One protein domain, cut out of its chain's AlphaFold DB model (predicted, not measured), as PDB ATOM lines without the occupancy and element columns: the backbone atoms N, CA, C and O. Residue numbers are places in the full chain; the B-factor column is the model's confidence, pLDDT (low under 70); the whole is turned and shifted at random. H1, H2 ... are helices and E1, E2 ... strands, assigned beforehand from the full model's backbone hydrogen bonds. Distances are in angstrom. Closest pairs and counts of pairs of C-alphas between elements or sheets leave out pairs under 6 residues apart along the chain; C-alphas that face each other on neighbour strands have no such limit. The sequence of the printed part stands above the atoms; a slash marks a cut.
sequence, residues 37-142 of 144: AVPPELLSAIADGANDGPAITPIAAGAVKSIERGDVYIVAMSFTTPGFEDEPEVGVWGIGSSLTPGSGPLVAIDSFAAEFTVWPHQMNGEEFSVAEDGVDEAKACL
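AT A GLANCE: This is residues 37 to 142 of the 144 residues of an uncharacterized protein of Plantibacter sp. PA-3-X8 (UniProt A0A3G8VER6). A strongly twisted sheet of four strands curls round helix H1 on one face, while the short helix H3 crosses E1 and E2 on the other face. A second short helix, H2, sits at the sheet's level beside E3, and the long link after it, residues 117 to 134, leads round to H3. The printed part has 106 residues with three named helices and four named strands, in the order H1 E1 E2 E3 E4 H2 H3; the sheet's order is E1 E2 E3 E4, all antiparallel. The class is mixed, helices and strands, with 50 residues, under half, in named elements. The whole is compact, with a radius of gyration of the C-alphas of 12.5 A and spans of 38 by 27 by 25 A.

HOW THE PARTS SIT: H1, residues 40 to 48, is on the sheet, which curls round it; its closest C-alphas to E1, residues 57 to 65, are those of Leu 43 and Pro 58, 6.4 A apart. E1 bends by 64 degrees at residue 60. E1, E2 at residues 72 to 80, E3 at residues 89 to 96 and E4 at residues 106 to 108 form a meander, each strand the antiparallel neighbour of the one before. E1 and E2 are a hairpin, with N 62 and O 76 within hydrogen-bond range at 3.0 A. E2 and E3 are a hairpin, with N 75 and O 93 at 2.8 A. E3 and E4 are a hairpin, with N 94 and O 107 at 2.9 A. H2, residues 111 to 116, stands at the sheet's level; the closest C-alphas of E3 and H2, Gly 91 and Ala 113, are 4.9 A apart. H3, residues 135 to 140, has a height over the sheet of 6.8 A and lies only just over E1 and E2, with 3 of its 6 C-alphas falling on each. It runs across the strands, at 64 degrees to E1 on the local plane. The closest C-alphas of E1 and H3 are those of Ala 63 and Ala 138, 4.7 A apart. H1 and H3 lie on opposite faces, which gives three layers, helices on both faces of a sheet. H1, H2 and H3 have every O i to N i+4 pair within hydrogen-bond range.

IN THESE COORDINATES: H1 begins at C-alpha 40 (-66.822, -86.984, -60.591) and is 12.2 A long from first to last C-alpha. E1 measures 23.8 A, E2 25.1 A and E3 23.4 A. E4 begins at C-alpha 106 (-55.534, -77.976, -56.526). H3 ends at C-alpha 140 (-56.622, -96.917, -48.480).

THE WHOLE: The C-alphas of Gly 70 and Gly 83 are the two farthest apart, 38.1 A. The printed part has no cut. The link from H2 to H3 is long, 18 residues, and in it residues 122 to 123 pair antiparallel with residues 126 to 127. Mean pLDDT of the printed part is 92.2; residues 52 to 54 are under 70.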
ATOM      1  N   ALA A  37     -66.287 -89.417 -50.277       94.81
ATOM      2  CA  ALA A  37     -66.545 -89.673 -51.685       94.81
ATOM      3  C   ALA A  37     -66.068 -88.484 -52.526       94.81
ATOM      4  O   ALA A  37     -66.438 -87.337 -52.267       94.81
ATOM      5  N   VAL A  38     -65.280 -88.765 -53.563       96.62
ATOM      6  CA  VAL A  38     -64.756 -87.737 -54.465       96.62
ATOM      7  C   VAL A  38     -65.748 -87.512 -55.606       96.62
ATOM      8  O   VAL A  38     -66.048 -88.460 -56.337       96.62
ATOM      9  N   PRO A  39     -66.276 -86.291 -55.792       96.31
ATOM     10  CA  PRO A  39     -67.235 -86.048 -56.858       96.31
ATOM     11  C   PRO A  39     -66.609 -86.200 -58.255       96.31
ATOM     12  O   PRO A  39     -65.452 -85.814 -58.457       96.31
ATOM     13  N   PRO A  40     -67.349 -86.727 -59.247       94.38
ATOM     14  CA  PRO A  40     -66.822 -86.984 -60.591       94.38
ATOM     15  C   PRO A  40     -66.341 -85.713 -61.305       94.38
ATOM     16  O   PRO A  40     -65.415 -85.763 -62.117       94.38
ATOM     17  N   GLU A  41     -66.922 -84.558 -60.989       95.50
ATOM     18  CA  GLU A  41     -66.474 -83.262 -61.490       95.50
ATOM     19  C   GLU A  41     -65.073 -82.885 -60.990       95.50
ATOM     20  O   GLU A  41     -64.321 -82.249 -61.723       95.50
ATOM     21  N   LEU A  42     -64.690 -83.306 -59.778       96.38
ATOM     22  CA  LEU A  42     -63.344 -83.095 -59.247       96.38
ATOM     23  C   LEU A  42     -62.336 -84.027 -59.913       96.38
ATOM     24  O   LEU A  42     -61.247 -83.583 -60.256       96.38
ATOM     25  N   LEU A  43     -62.711 -85.278 -60.176       95.06
ATOM     26  CA  LEU A  43     -61.861 -86.203 -60.934       95.06
ATOM     27  C   LEU A  43     -61.614 -85.707 -62.357       95.06
ATOM     28  O   LEU A  43     -60.489 -85.756 -62.843       95.06
ATOM     29  N   SER A  44     -62.657 -85.168 -62.990       93.94
ATOM     30  CA  SER A  44     -62.546 -84.542 -64.310       93.94
ATOM     31  C   SER A  44     -61.631 -83.321 -64.253       93.94
ATOM     32  O   SER A  44     -60.727 -83.207 -65.068       93.94
ATOM     33  N   ALA A  45     -61.788 -82.461 -63.242       94.38
ATOM     34  CA  ALA A  45     -60.912 -81.308 -63.058       94.38
ATOM     35  C   ALA A  45     -59.448 -81.716 -62.838       94.38
ATOM     36  O   ALA A  45     -58.565 -81.093 -63.409       94.38
ATOM     37  N   ILE A  46     -59.176 -82.766 -62.054       94.50
ATOM     38  CA  ILE A  46     -57.820 -83.307 -61.881       94.50
ATOM     39  C   ILE A  46     -57.262 -83.789 -63.228       94.50
ATOM     40  O   ILE A  46     -56.137 -83.426 -63.580       94.50
ATOM     41  N   ALA A  47     -58.055 -84.556 -63.980       93.69
ATOM     42  CA  ALA A  47     -57.676 -85.117 -65.274       93.69
ATOM     43  C   ALA A  47     -57.462 -84.062 -66.370       93.69
ATOM     44  O   ALA A  47     -56.548 -84.210 -67.178       93.69
ATOM     45  N   ASP A  48     -58.231 -82.971 -66.358       91.88
ATOM     46  CA  ASP A  48     -58.062 -81.824 -67.261       91.88
ATOM     47  C   ASP A  48     -56.696 -81.143 -67.084       91.88
ATOM     48  O   ASP A  48     -56.216 -80.452 -67.982       91.88
ATOM     49  N   GLY A  49     -56.062 -81.338 -65.926       90.50
ATOM     50  CA  GLY A  49     -54.703 -80.895 -65.676       90.50
ATOM     51  C   GLY A  49     -53.628 -81.825 -66.225       90.50
ATOM     52  O   GLY A  49     -52.466 -81.554 -65.962       90.50
ATOM     53  N   ALA A  50     -53.940 -82.911 -66.936       88.75
ATOM     54  CA  ALA A  50     -52.906 -83.731 -67.565       88.75
ATOM     55  C   ALA A  50     -52.001 -82.866 -68.467       88.75
ATOM     56  O   ALA A  50     -52.482 -82.006 -69.207       88.75
ATOM     57  N   ASN A  51     -50.682 -83.070 -68.384       81.62
ATOM     58  CA  ASN A  51     -49.718 -82.415 -69.276       81.62
ATOM     59  C   ASN A  51     -50.018 -82.780 -70.751       81.62
ATOM     60  O   ASN A  51     -50.802 -83.688 -71.009       81.62
ATOM     61  N   ASP A  52     -49.326 -82.170 -71.726       69.25
ATOM     62  CA  ASP A  52     -49.418 -82.507 -73.173       69.25
ATOM     63  C   ASP A  52     -49.120 -84.000 -73.518       69.25
ATOM     64  O   ASP A  52     -49.049 -84.383 -74.688       69.25
ATOM     65  N   GLY A  53     -48.894 -84.846 -72.507       63.34
ATOM     66  CA  GLY A  53     -48.825 -86.299 -72.589       63.34
ATOM     67  C   GLY A  53     -50.199 -86.981 -72.715       63.34
ATOM     68  O   GLY A  53     -51.195 -86.361 -73.093       63.34
ATOM     69  N   PRO A  54     -50.268 -88.303 -72.468       66.25
ATOM     70  CA  PRO A  54     -51.506 -89.050 -72.628       66.25
ATOM     71  C   PRO A  54     -52.519 -88.625 -71.556       66.25
ATOM     72  O   PRO A  54     -52.213 -88.628 -70.366       66.25
ATOM     73  N   ALA A  55     -53.729 -88.262 -71.992       85.25
ATOM     74  CA  ALA A  55     -54.824 -87.901 -71.097       85.25
ATOM     75  C   ALA A  55     -55.053 -89.004 -70.051       85.25
ATOM     76  O   ALA A  55     -55.124 -90.181 -70.401       85.25
ATOM     77  N   ILE A  56     -55.189 -88.632 -68.780       91.00
ATOM     78  CA  ILE A  56     -55.484 -89.597 -67.719       91.00
ATOM     79  C   ILE A  56     -56.995 -89.844 -67.643       91.00
ATOM     80  O   ILE A  56     -57.789 -88.909 -67.732       91.00
ATOM     81  N   THR A  57     -57.410 -91.102 -67.493       93.06
ATOM     82  CA  THR A  57     -58.822 -91.494 -67.364       93.06
ATOM     83  C   THR A  57     -59.091 -91.996 -65.946       93.06
ATOM     84  O   THR A  57     -58.572 -93.052 -65.584       93.06
ATOM     85  N   PRO A  58     -59.891 -91.280 -65.132       94.50
ATOM     86  CA  PRO A  58     -60.213 -91.701 -63.768       94.50
ATOM     87  C   PRO A  58     -60.953 -93.045 -63.716       94.50
ATOM     88  O   PRO A  58     -61.872 -93.280 -64.503       94.50
ATOM     89  N   ILE A  59     -60.601 -93.893 -62.748       94.75
ATOM     90  CA  ILE A  59     -61.249 -95.192 -62.482       94.75
ATOM     91  C   ILE A  59     -61.970 -95.164 -61.139       94.75
ATOM     92  O   ILE A  59     -63.165 -95.443 -61.056       94.75
ATOM     93  N   ALA A  60     -61.230 -94.832 -60.086       94.94
ATOM     94  CA  ALA A  60     -61.712 -94.800 -58.716       94.94
ATOM     95  C   ALA A  60     -60.977 -93.703 -57.956       94.94
ATOM     96  O   ALA A  60     -59.855 -93.339 -58.307       94.94
ATOM     97  N   ALA A  61     -61.607 -93.180 -56.914       96.75
ATOM     98  CA  ALA A  61     -60.990 -92.179 -56.073       96.75
ATOM     99  C   ALA A  61     -61.502 -92.266 -54.644       96.75
ATOM    100  O   ALA A  61     -62.660 -92.607 -54.402       96.75
ATOM    101  N   GLY A  62     -60.626 -91.906 -53.720       96.81
ATOM    102  CA  GLY A  62     -60.915 -91.800 -52.306       96.81
ATOM    103  C   GLY A  62     -60.254 -90.550 -51.758       96.81
ATOM    104  O   GLY A  62     -59.192 -90.137 -52.229       96.81
ATOM    105  N   ALA A  63     -60.894 -89.920 -50.784       97.38
ATOM    106  CA  ALA A  63     -60.326 -88.759 -50.132       97.38
ATOM    107  C   ALA A  63     -60.436 -88.847 -48.623       97.38
ATOM    108  O   ALA A  63     -61.321 -89.500 -48.077       97.38
ATOM    109  N   VAL A  64     -59.553 -88.121 -47.956       96.94
ATOM    110  CA  VAL A  64     -59.632 -87.866 -46.525       96.94
ATOM    111  C   VAL A  64     -59.303 -86.415 -46.246       96.94
ATOM    112  O   VAL A  64     -58.603 -85.746 -47.008       96.94
ATOM    113  N   LYS A  65     -59.795 -85.914 -45.121       96.44
ATOM    114  CA  LYS A  65     -59.398 -84.600 -44.637       96.44
ATOM    115  C   LYS A  65     -58.033 -84.689 -43.949       96.44
ATOM    116  O   LYS A  65     -57.820 -85.588 -43.131       96.44
ATOM    117  N   SER A  66     -57.130 -83.763 -44.263       94.62
ATOM    118  CA  SER A  66     -55.860 -83.649 -43.546       94.62
ATOM    119  C   SER A  66     -56.096 -83.089 -42.139       94.62
ATOM    120  O   SER A  66     -56.860 -82.141 -41.939       94.62
ATOM    121  N   ILE A  67     -55.442 -83.694 -41.153       94.19
ATOM    122  CA  ILE A  67     -55.386 -83.256 -39.759       94.19
ATOM    123  C   ILE A  67     -54.353 -82.136 -39.616       94.19
ATOM    124  O   ILE A  67     -54.618 -81.139 -38.943       94.19
ATOM    125  N   GLU A  68     -53.195 -82.279 -40.263       92.00
ATOM    126  CA  GLU A  68     -52.111 -81.291 -40.191       92.00
ATOM    127  C   GLU A  68     -52.432 -80.024 -40.990       92.00
ATOM    128  O   GLU A  68     -52.105 -78.914 -40.565       92.00
ATOM    129  N   ARG A  69     -53.152 -80.169 -42.109       87.88
ATOM    130  CA  ARG A  69     -53.670 -79.056 -42.913       87.88
ATOM    131  C   ARG A  69     -55.193 -79.093 -42.919       87.88
ATOM    132  O   ARG A  69     -55.810 -79.486 -43.900       87.88
ATOM    133  N   GLY A  70     -55.799 -78.632 -41.822       85.06
ATOM    134  CA  GLY A  70     -57.244 -78.721 -41.546       85.06
ATOM    135  C   GLY A  70     -58.211 -78.115 -42.580       85.06
ATOM    136  O   GLY A  70     -59.418 -78.314 -42.448       85.06
ATOM    137  N   ASP A  71     -57.713 -77.424 -43.605       89.62
ATOM    138  CA  ASP A  71     -58.488 -76.902 -44.739       89.62
ATOM    139  C   ASP A  71     -58.127 -77.583 -46.073       89.62
ATOM    140  O   ASP A  71     -58.462 -77.069 -47.135       89.62
ATOM    141  N   VAL A  72     -57.446 -78.730 -46.046       94.31
ATOM    142  CA  VAL A  72     -57.035 -79.489 -47.232       94.31
ATOM    143  C   VAL A  72     -57.614 -80.898 -47.171       94.31
ATOM    144  O   VAL A  72     -57.560 -81.575 -46.141       94.31
ATOM    145  N   TYR A  73     -58.155 -81.348 -48.296       97.00
ATOM    146  CA  TYR A  73     -58.470 -82.749 -48.534       97.00
ATOM    147  C   TYR A  73     -57.361 -83.376 -49.363       97.00
ATOM    148  O   TYR A  73     -56.948 -82.807 -50.374       97.00
ATOM    149  N   ILE A  74     -56.913 -84.551 -48.937       97.50
ATOM    150  CA  ILE A  74     -56.011 -85.405 -49.700       97.50
ATOM    151  C   ILE A  74     -56.866 -86.358 -50.516       97.50
ATOM    152  O   ILE A  74     -57.762 -87.005 -49.978       97.50
ATOM    153  N   VAL A  75     -56.608 -86.412 -51.814       97.75
ATOM    154  CA  VAL A  75     -57.386 -87.148 -52.803       97.75
ATOM    155  C   VAL A  75     -56.450 -88.115 -53.504       97.75
ATOM    156  O   VAL A  75     -55.559 -87.681 -54.227       97.75
ATOM    157  N   ALA A  76     -56.659 -89.414 -53.324       97.50
ATOM    158  CA  ALA A  76     -56.031 -90.430 -54.152       97.50
ATOM    159  C   ALA A  76     -56.983 -90.782 -55.296       97.50
ATOM    160  O   ALA A  76     -58.183 -90.968 -55.083       97.50
ATOM    161  N   MET A  77     -56.455 -90.890 -56.508       96.69
ATOM    162  CA  MET A  77     -57.218 -91.335 -57.669       96.69
ATOM    163  C   MET A  77     -56.422 -92.396 -58.413       96.69
ATOM    164  O   MET A  77     -55.264 -92.178 -58.773       96.69
ATOM    165  N   SER A  78     -57.074 -93.529 -58.655       95.69
ATOM    166  CA  SER A  78     -56.620 -94.520 -59.616       95.69
ATOM    167  C   SER A  78     -57.078 -94.117 -61.015       95.69
ATOM    168  O   SER A  78     -58.235 -93.727 -61.204       95.69
ATOM    169  N   PHE A  79     -56.182 -94.198 -61.992       93.75
ATOM    170  CA  PHE A  79     -56.449 -93.812 -63.371       93.75
ATOM    171  C   PHE A  79     -55.639 -94.647 -64.361       93.75
ATOM    172  O   PHE A  79     -54.641 -95.268 -64.006       93.75
ATOM    173  N   THR A  80     -56.051 -94.628 -65.623       93.38
ATOM    174  CA  THR A  80     -55.290 -95.201 -66.741       93.38
ATOM    175  C   THR A  80     -54.840 -94.130 -67.716       93.38
ATOM    176  O   THR A  80     -55.350 -93.007 -67.721       93.38
ATOM    177  N   THR A  81     -53.884 -94.489 -68.566       89.31
ATOM    178  CA  THR A  81     -53.439 -93.664 -69.689       89.31
ATOM    179  C   THR A  81     -53.592 -94.435 -71.003       89.31
ATOM    180  O   THR A  81     -53.505 -95.665 -71.000       89.31
ATOM    181  N   PRO A  82     -53.820 -93.741 -72.134       88.12
ATOM    182  CA  PRO A  82     -53.786 -94.338 -73.462       88.12
ATOM    183  C   PRO A  82     -52.566 -95.239 -73.692       88.12
ATOM    184  O   PRO A  82     -51.427 -94.771 -73.653       88.12
ATOM    185  N   GLY A  83     -52.813 -96.516 -73.990       87.31
ATOM    186  CA  GLY A  83     -51.780 -97.530 -74.220       87.31
ATOM    187  C   GLY A  83     -51.355 -98.336 -72.985       87.31
ATOM    188  O   GLY A  83     -50.553 -99.254 -73.146       87.31
ATOM    189  N   PHE A  84     -51.889 -98.020 -71.801       88.06
ATOM    190  CA  PHE A  84     -51.663 -98.729 -70.532       88.06
ATOM    191  C   PHE A  84     -52.985 -98.949 -69.774       88.06
ATOM    192  O   PHE A  84     -53.065 -98.822 -68.556       88.06
ATOM    193  N   GLU A  85     -54.071 -99.249 -70.489       90.38
ATOM    194  CA  GLU A  85     -55.410 -99.375 -69.902       90.38
ATOM    195  C   GLU A  85     -55.556-100.558 -68.927       90.38
ATOM    196  O   GLU A  85     -56.430-100.528 -68.062       90.38
ATOM    197  N   ASP A  86     -54.697-101.572 -69.043       91.38
ATOM    198  CA  ASP A  86     -54.670-102.747 -68.162       91.38
ATOM    199  C   ASP A  86     -53.759-102.558 -66.928       91.38
ATOM    200  O   ASP A  86     -53.695-103.434 -66.063       91.38
ATOM    201  N   GLU A  87     -53.065-101.418 -66.830       91.62
ATOM    202  CA  GLU A  87     -52.082-101.102 -65.786       91.62
ATOM    203  C   GLU A  87     -52.474 -99.782 -65.096       91.62
ATOM    204  O   GLU A  87     -51.909 -98.728 -65.392       91.62
ATOM    205  N   PRO A  88     -53.501 -99.795 -64.221       92.31
ATOM    206  CA  PRO A  88     -53.947 -98.591 -63.542       92.31
ATOM    207  C   PRO A  88     -52.894 -98.105 -62.549       92.31
ATOM    208  O   PRO A  88     -52.379 -98.867 -61.732       92.31
ATOM    209  N   GLU A  89     -52.656 -96.804 -62.577       92.88
ATOM    210  CA  GLU A  89     -51.729 -96.117 -61.688       92.88
ATOM    211  C   GLU A  89     -52.499 -95.306 -60.647       92.88
ATOM    212  O   GLU A  89     -53.697 -95.051 -60.798       92.88
ATOM    213  N   VAL A  90     -51.822 -94.902 -59.570       94.88
ATOM    214  CA  VAL A  90     -52.414 -94.086 -58.500       94.88
ATOM    215  C   VAL A  90     -51.609 -92.810 -58.324       94.88
ATOM    216  O   VAL A  90     -50.415 -92.861 -58.041       94.88
ATOM    217  N   GLY A  91     -52.289 -91.671 -58.436       95.44
ATOM    218  CA  GLY A  91     -51.749 -90.369 -58.052       95.44
ATOM    219  C   GLY A  91     -52.472 -89.797 -56.836       95.44
ATOM    220  O   GLY A  91     -53.586 -90.219 -56.498       95.44
ATOM    221  N   VAL A  92     -51.843 -88.816 -56.196       97.19
ATOM    222  CA  VAL A  92     -52.387 -88.092 -55.048       97.19
ATOM    223  C   VAL A  92     -52.338 -86.584 -55.274       97.19
ATOM    224  O   VAL A  92     -51.310 -86.006 -55.634       97.19
ATOM    225  N   TRP A  93     -53.467 -85.939 -54.997       97.44
ATOM    226  CA  TRP A  93     -53.675 -84.501 -55.098       97.44
ATOM    227  C   TRP A  93     -54.198 -83.932 -53.783       97.44
ATOM    228  O   TRP A  93     -54.795 -84.633 -52.969       97.44
ATOM    229  N   GLY A  94     -53.986 -82.637 -53.584       96.50
ATOM    230  CA  GLY A  94     -54.539 -81.874 -52.475       96.50
ATOM    231  C   GLY A  94     -55.522 -80.839 -53.005       96.50
ATOM    232  O   GLY A  94     -55.192 -80.125 -53.951       96.50
ATOM    233  N   ILE A  95     -56.703 -80.724 -52.397       96.25
ATOM    234  CA  ILE A  95     -57.654 -79.648 -52.695       96.25
ATOM    235  C   ILE A  95     -58.024 -78.865 -51.439       96.25
ATOM    236  O   ILE A  95     -58.383 -79.430 -50.406       96.25
ATOM    237  N   GLY A  96     -57.930 -77.541 -51.536       94.44
ATOM    238  CA  GLY A  96     -58.327 -76.639 -50.462       94.44
ATOM    239  C   GLY A  96     -59.846 -76.531 -50.289       94.44
ATOM    240  O   GLY A  96     -60.606 -76.591 -51.252       94.44
ATOM    241  N   SER A  97     -60.271 -76.268 -49.057       92.56
ATOM    242  CA  SER A  97     -61.640 -75.962 -48.621       92.56
ATOM    243  C   SER A  97     -62.639 -77.122 -48.705       92.56
ATOM    244  O   SER A  97     -63.268 -77.453 -47.700       92.56
ATOM    245  N   SER A  98     -62.842 -77.716 -49.885       95.31
ATOM    246  CA  SER A  98     -63.858 -78.753 -50.109       95.31
ATOM    247  C   SER A  98     -63.548 -79.644 -51.313       95.31
ATOM    248  O   SER A  98     -62.761 -79.283 -52.182       95.31
ATOM    249  N   LEU A  99     -64.230 -80.786 -51.419       96.12
ATOM    250  CA  LEU A  99     -64.149 -81.694 -52.571       96.12
ATOM    251  C   LEU A  99     -64.965 -81.189 -53.775       96.12
ATOM    252  O   LEU A  99     -65.720 -81.930 -54.391       96.12
ATOM    253  N   THR A 100     -64.858 -79.906 -54.107       94.62
ATOM    254  CA  THR A 100     -65.559 -79.296 -55.244       94.62
ATOM    255  C   THR A 100     -64.552 -78.557 -56.121       94.62
ATOM    256  O   THR A 100     -63.745 -77.790 -55.578       94.62
ATOM    257  N   PRO A 101     -64.590 -78.729 -57.458       91.25
ATOM    258  CA  PRO A 101     -63.713 -78.001 -58.370       91.25
ATOM    259  C   PRO A 101     -63.742 -76.492 -58.112       91.25
ATOM    260  O   PRO A 101     -64.808 -75.893 -57.967       91.25
ATOM    261  N   GLY A 102     -62.564 -75.872 -58.049       90.44
ATOM    262  CA  GLY A 102     -62.423 -74.426 -57.854       90.44
ATOM    263  C   GLY A 102     -62.713 -73.910 -56.439       90.44
ATOM    264  O   GLY A 102     -62.634 -72.704 -56.220       90.44
ATOM    265  N   SER A 103     -63.017 -74.777 -55.467       90.06
ATOM    266  CA  SER A 103     -63.233 -74.361 -54.069       90.06
ATOM    267  C   SER A 103     -61.948 -73.978 -53.318       90.06
ATOM    268  O   SER A 103     -61.996 -73.327 -52.270       90.06
ATOM    269  N   GLY A 104     -60.797 -74.322 -53.883       92.19
ATOM    270  CA  GLY A 104     -59.481 -73.970 -53.382       92.19
ATOM    271  C   GLY A 104     -58.395 -74.355 -54.385       92.19
ATOM    272  O   GLY A 104     -58.705 -74.842 -55.476       92.19
ATOM    273  N   PRO A 105     -57.119 -74.127 -54.035       92.19
ATOM    274  CA  PRO A 105     -56.001 -74.584 -54.846       92.19
ATOM    275  C   PRO A 105     -56.034 -76.105 -54.996       92.19
ATOM    276  O   PRO A 105     -56.242 -76.809 -54.008       92.19
ATOM    277  N   LEU A 106     -55.805 -76.577 -56.220       94.94
ATOM    278  CA  LEU A 106     -55.534 -77.976 -56.526       94.94
ATOM    279  C   LEU A 106     -54.025 -78.133 -56.730       94.94
ATOM    280  O   LEU A 106     -53.424 -77.373 -57.494       94.94
ATOM    281  N   VAL A 107     -53.417 -79.074 -56.014       95.25
ATOM    282  CA  VAL A 107     -51.965 -79.307 -56.009       95.25
ATOM    283  C   VAL A 107     -51.656 -80.784 -56.205       95.25
ATOM    284  O   VAL A 107     -52.433 -81.637 -55.779       95.25
ATOM    285  N   ALA A 108     -50.520 -81.090 -56.825       96.38
ATOM    286  CA  ALA A 108     -49.986 -82.446 -56.863       96.38
ATOM    287  C   ALA A 108     -49.253 -82.731 -55.544       96.38
ATOM    288  O   ALA A 108     -48.376 -81.961 -55.156       96.38
ATOM    289  N   ILE A 109     -49.607 -83.815 -54.852       96.25
ATOM    290  CA  ILE A 109     -48.997 -84.185 -53.563       96.25
ATOM    291  C   ILE A 109     -47.854 -85.173 -53.744       96.25
ATOM    292  O   ILE A 109     -46.885 -85.121 -52.995       96.25
ATOM    293  N   ASP A 110     -47.933 -86.050 -54.740       92.88
ATOM    294  CA  ASP A 110     -46.841 -86.962 -55.061       92.88
ATOM    295  C   ASP A 110     -46.167 -86.616 -56.394       92.88
ATOM    296  O   ASP A 110     -46.686 -85.862 -57.223       92.88
ATOM    297  N   SER A 111     -44.973 -87.179 -56.580       88.38
ATOM    298  CA  SER A 111     -44.149 -86.946 -57.762       88.38
ATOM    299  C   SER A 111     -44.785 -87.473 -59.045       88.38
ATOM    300  O   SER A 111     -44.512 -86.943 -60.113       88.38
ATOM    301  N   PHE A 112     -45.622 -88.507 -58.954       88.38
ATOM    302  CA  PHE A 112     -46.286 -89.096 -60.108       88.38
ATOM    303  C   PHE A 112     -47.396 -88.160 -60.602       88.38
ATOM    304  O   PHE A 112     -47.386 -87.722 -61.748       88.38
ATOM    305  N   ALA A 113     -48.281 -87.710 -59.716       90.56
ATOM    306  CA  ALA A 113     -49.242 -86.654 -59.998       90.56
ATOM    307  C   ALA A 113     -48.555 -85.402 -60.572       90.56
ATOM    308  O   ALA A 113     -49.046 -84.832 -61.546       90.56
ATOM    309  N   ALA A 114     -47.400 -85.003 -60.029       91.25
ATOM    310  CA  ALA A 114     -46.634 -83.856 -60.520       91.25
ATOM    311  C   ALA A 114     -46.017 -84.075 -61.916       91.25
ATOM    312  O   ALA A 114     -45.885 -83.129 -62.688       91.25
ATOM    313  N   GLU A 115     -45.632 -85.306 -62.252       88.31
ATOM    314  CA  GLU A 115     -45.073 -85.655 -63.560       88.31
ATOM    315  C   GLU A 115     -46.154 -85.687 -64.650       88.31
ATOM    316  O   GLU A 115     -45.950 -85.201 -65.765       88.31
ATOM    317  N   PHE A 116     -47.333 -86.216 -64.321       86.75
ATOM    318  CA  PHE A 116     -48.409 -86.425 -65.290       86.75
ATOM    319  C   PHE A 116     -49.370 -85.239 -65.414       86.75
ATOM    320  O   PHE A 116     -50.136 -85.187 -66.378       86.75
ATOM    321  N   THR A 117     -49.315 -84.264 -64.503       91.19
ATOM    322  CA  THR A 117     -50.215 -83.102 -64.512       91.19
ATOM    323  C   THR A 117     -49.489 -81.759 -64.408       91.19
ATOM    324  O   THR A 117     -48.344 -81.676 -63.976       91.19
ATOM    325  N   VAL A 118     -50.175 -80.685 -64.797       93.00
ATOM    326  CA  VAL A 118     -49.741 -79.285 -64.682       93.00
ATOM    327  C   VAL A 118     -49.921 -78.735 -63.264       93.00
ATOM    328  O   VAL A 118     -49.595 -77.572 -63.006       93.00
ATOM    329  N   TRP A 119     -50.507 -79.519 -62.352       93.69
ATOM    330  CA  TRP A 119     -50.817 -79.057 -61.006       93.69
ATOM    331  C   TRP A 119     -49.524 -78.767 -60.240       93.69
ATOM    332  O   TRP A 119     -48.586 -79.564 -60.273       93.69
ATOM    333  N   PRO A 120     -49.442 -77.628 -59.532       93.75
ATOM    334  CA  PRO A 120     -48.232 -77.278 -58.808       93.75
ATOM    335  C   PRO A 120     -47.949 -78.312 -57.713       93.75
ATOM    336  O   PRO A 120     -48.846 -78.691 -56.965       93.75
ATOM    337  N   HIS A 121     -46.685 -78.717 -57.598       94.25
ATOM    338  CA  HIS A 121     -46.199 -79.649 -56.570       94.25
ATOM    339  C   HIS A 121     -45.610 -78.942 -55.335       94.25
ATOM    340  O   HIS A 121     -45.049 -79.552 -54.432       94.25
ATOM    341  N   GLN A 122     -45.731 -77.619 -55.294       91.19
ATOM    342  CA  GLN A 122     -45.251 -76.795 -54.197       91.19
ATOM    343  C   GLN A 122     -46.199 -75.622 -53.968       91.19
ATOM    344  O   GLN A 122     -46.781 -75.081 -54.915       91.19
ATOM    345  N   MET A 123     -46.310 -75.174 -52.721       85.38
ATOM    346  CA  MET A 123     -47.048 -73.969 -52.359       85.38
ATOM    347  C   MET A 123     -46.243 -73.159 -51.348       85.38
ATOM    348  O   MET A 123     -45.721 -73.694 -50.382       85.38
ATOM    349  N   ASN A 124     -46.118 -71.847 -51.572       85.75
ATOM    350  CA  ASN A 124     -45.376 -70.940 -50.683       85.75
ATOM    351  C   ASN A 124     -43.910 -71.353 -50.404       85.75
ATOM    352  O   ASN A 124     -43.346 -70.963 -49.386       85.75
ATOM    353  N   GLY A 125     -43.280 -72.096 -51.321       86.69
ATOM    354  CA  GLY A 125     -41.903 -72.585 -51.176       86.69
ATOM    355  C   GLY A 125     -41.765 -73.889 -50.384       86.69
ATOM    356  O   GLY A 125     -40.640 -74.311 -50.133       86.69
ATOM    357  N   GLU A 126     -42.880 -74.513 -50.007       87.75
ATOM    358  CA  GLU A 126     -42.941 -75.852 -49.421       87.75
ATOM    359  C   GLU A 126     -43.334 -76.857 -50.509       87.75
ATOM    360  O   GLU A 126     -44.324 -76.649 -51.215       87.75
ATOM    361  N   GLU A 127     -42.526 -77.901 -50.674       90.50
ATOM    362  CA  GLU A 127     -42.769 -79.000 -51.611       90.50
ATOM    363  C   GLU A 127     -43.635 -80.058 -50.929       90.50
ATOM    364  O   GLU A 127     -43.373 -80.425 -49.782       90.50
ATOM    365  N   PHE A 128     -44.665 -80.532 -51.625       91.44
ATOM    366  CA  PHE A 128     -45.496 -81.620 -51.125       91.44
ATOM    367  C   PHE A 128     -44.817 -82.963 -51.374       91.44
ATOM    368  O   PHE A 128     -43.977 -83.098 -52.258       91.44
ATOM    369  N   SER A 129     -45.165 -83.984 -50.598       92.56
ATOM    370  CA  SER A 129     -44.628 -85.323 -50.835       92.56
ATOM    371  C   SER A 129     -45.598 -86.424 -50.418       92.56
ATOM    372  O   SER A 129     -46.644 -86.192 -49.822       92.56
ATOM    373  N   VAL A 130     -45.218 -87.674 -50.657       91.31
ATOM    374  CA  VAL A 130     -45.969 -88.830 -50.144       91.31
ATOM    375  C   VAL A 130     -45.961 -88.941 -48.614       91.31
ATOM    376  O   VAL A 130     -46.697 -89.756 -48.078       91.31
ATOM    377  N   ALA A 131     -45.137 -88.153 -47.914       92.81
ATOM    378  CA  ALA A 131     -45.106 -88.117 -46.452       92.81
ATOM    379  C   ALA A 131     -46.200 -87.220 -45.846       92.81
ATOM    380  O   ALA A 131     -46.244 -87.062 -44.629       92.81
ATOM    381  N   GLU A 132     -47.040 -86.605 -46.681       93.62
ATOM    382  CA  GLU A 132     -48.104 -85.724 -46.218       93.62
ATOM    383  C   GLU A 132     -49.196 -86.480 -45.455       93.62
ATOM    384  O   GLU A 132     -49.617 -87.572 -45.845       93.62
ATOM    385  N   ASP A 133     -49.686 -85.873 -44.370       95.00
ATOM    386  CA  ASP A 133     -50.781 -86.439 -43.583       95.00
ATOM    387  C   ASP A 133     -52.019 -86.684 -44.457       95.00
ATOM    388  O   ASP A 133     -52.537 -85.759 -45.087       95.00
ATOM    389  N   GLY A 134     -52.526 -87.919 -44.431       94.69
ATOM    390  CA  GLY A 134     -53.696 -88.350 -45.187       94.69
ATOM    391  C   GLY A 134     -53.383 -89.039 -46.517       94.69
ATOM    392  O   GLY A 134     -54.317 -89.507 -47.165       94.69
ATOM    393  N   VAL A 135     -52.119 -89.117 -46.956       95.50
ATOM    394  CA  VAL A 135     -51.749 -89.788 -48.220       95.50
ATOM    395  C   VAL A 135     -52.071 -91.280 -48.184       95.50
ATOM    396  O   VAL A 135     -52.740 -91.785 -49.090       95.50
ATOM    397  N   ASP A 136     -51.614 -91.986 -47.152       94.62
ATOM    398  CA  ASP A 136     -51.817 -93.432 -47.041       94.62
ATOM    399  C   ASP A 136     -53.291 -93.760 -46.783       94.62
ATOM    400  O   ASP A 136     -53.830 -94.708 -47.354       94.62
ATOM    401  N   GLU A 137     -53.984 -92.925 -46.009       95.12
ATOM    402  CA  GLU A 137     -55.421 -93.040 -45.773       95.12
ATOM    403  C   GLU A 137     -56.245 -92.802 -47.043       95.12
ATOM    404  O   GLU A 137     -57.161 -93.570 -47.329       95.12
ATOM    405  N   ALA A 138     -55.922 -91.775 -47.836       95.56
ATOM    406  CA  ALA A 138     -56.608 -91.523 -49.102       95.56
ATOM    407  C   ALA A 138     -56.427 -92.702 -50.068       95.56
ATOM    408  O   ALA A 138     -57.386 -93.121 -50.716       95.56
ATOM    409  N   LYS A 139     -55.217 -93.275 -50.134       95.12
ATOM    410  CA  LYS A 139     -54.945 -94.481 -50.929       95.12
ATOM    411  C   LYS A 139     -55.717 -95.691 -50.410       95.12
ATOM    412  O   LYS A 139     -56.253 -96.444 -51.215       95.12
ATOM    413  N   ALA A 140     -55.819 -95.859 -49.093       93.62
ATOM    414  CA  ALA A 140     -56.622 -96.917 -48.480       93.62
ATOM    415  C   ALA A 140     -58.104 -96.824 -48.888       93.62
ATOM    416  O   ALA A 140     -58.760 -97.844 -49.086       93.62
ATOM    417  N   CYS A 141     -58.619 -95.609 -49.091       94.50
ATOM    418  CA  CYS A 141     -59.988 -95.384 -49.551       94.50
ATOM    419  C   CYS A 141     -60.258 -95.838 -50.999       94.50
ATOM    420  O   CYS A 141     -61.419 -95.861 -51.401       94.50
ATOM    421  N   LEU A 142     -59.237 -96.211 -51.784       91.12
ATOM    422  CA  LEU A 142     -59.421 -96.808 -53.116       91.12
ATOM    423  C   LEU A 142     -59.841 -98.285 -53.059       91.12
ATOM    424  O   LEU A 142     -60.399 -98.794 -54.027       91.12
TER     425      LEU A 142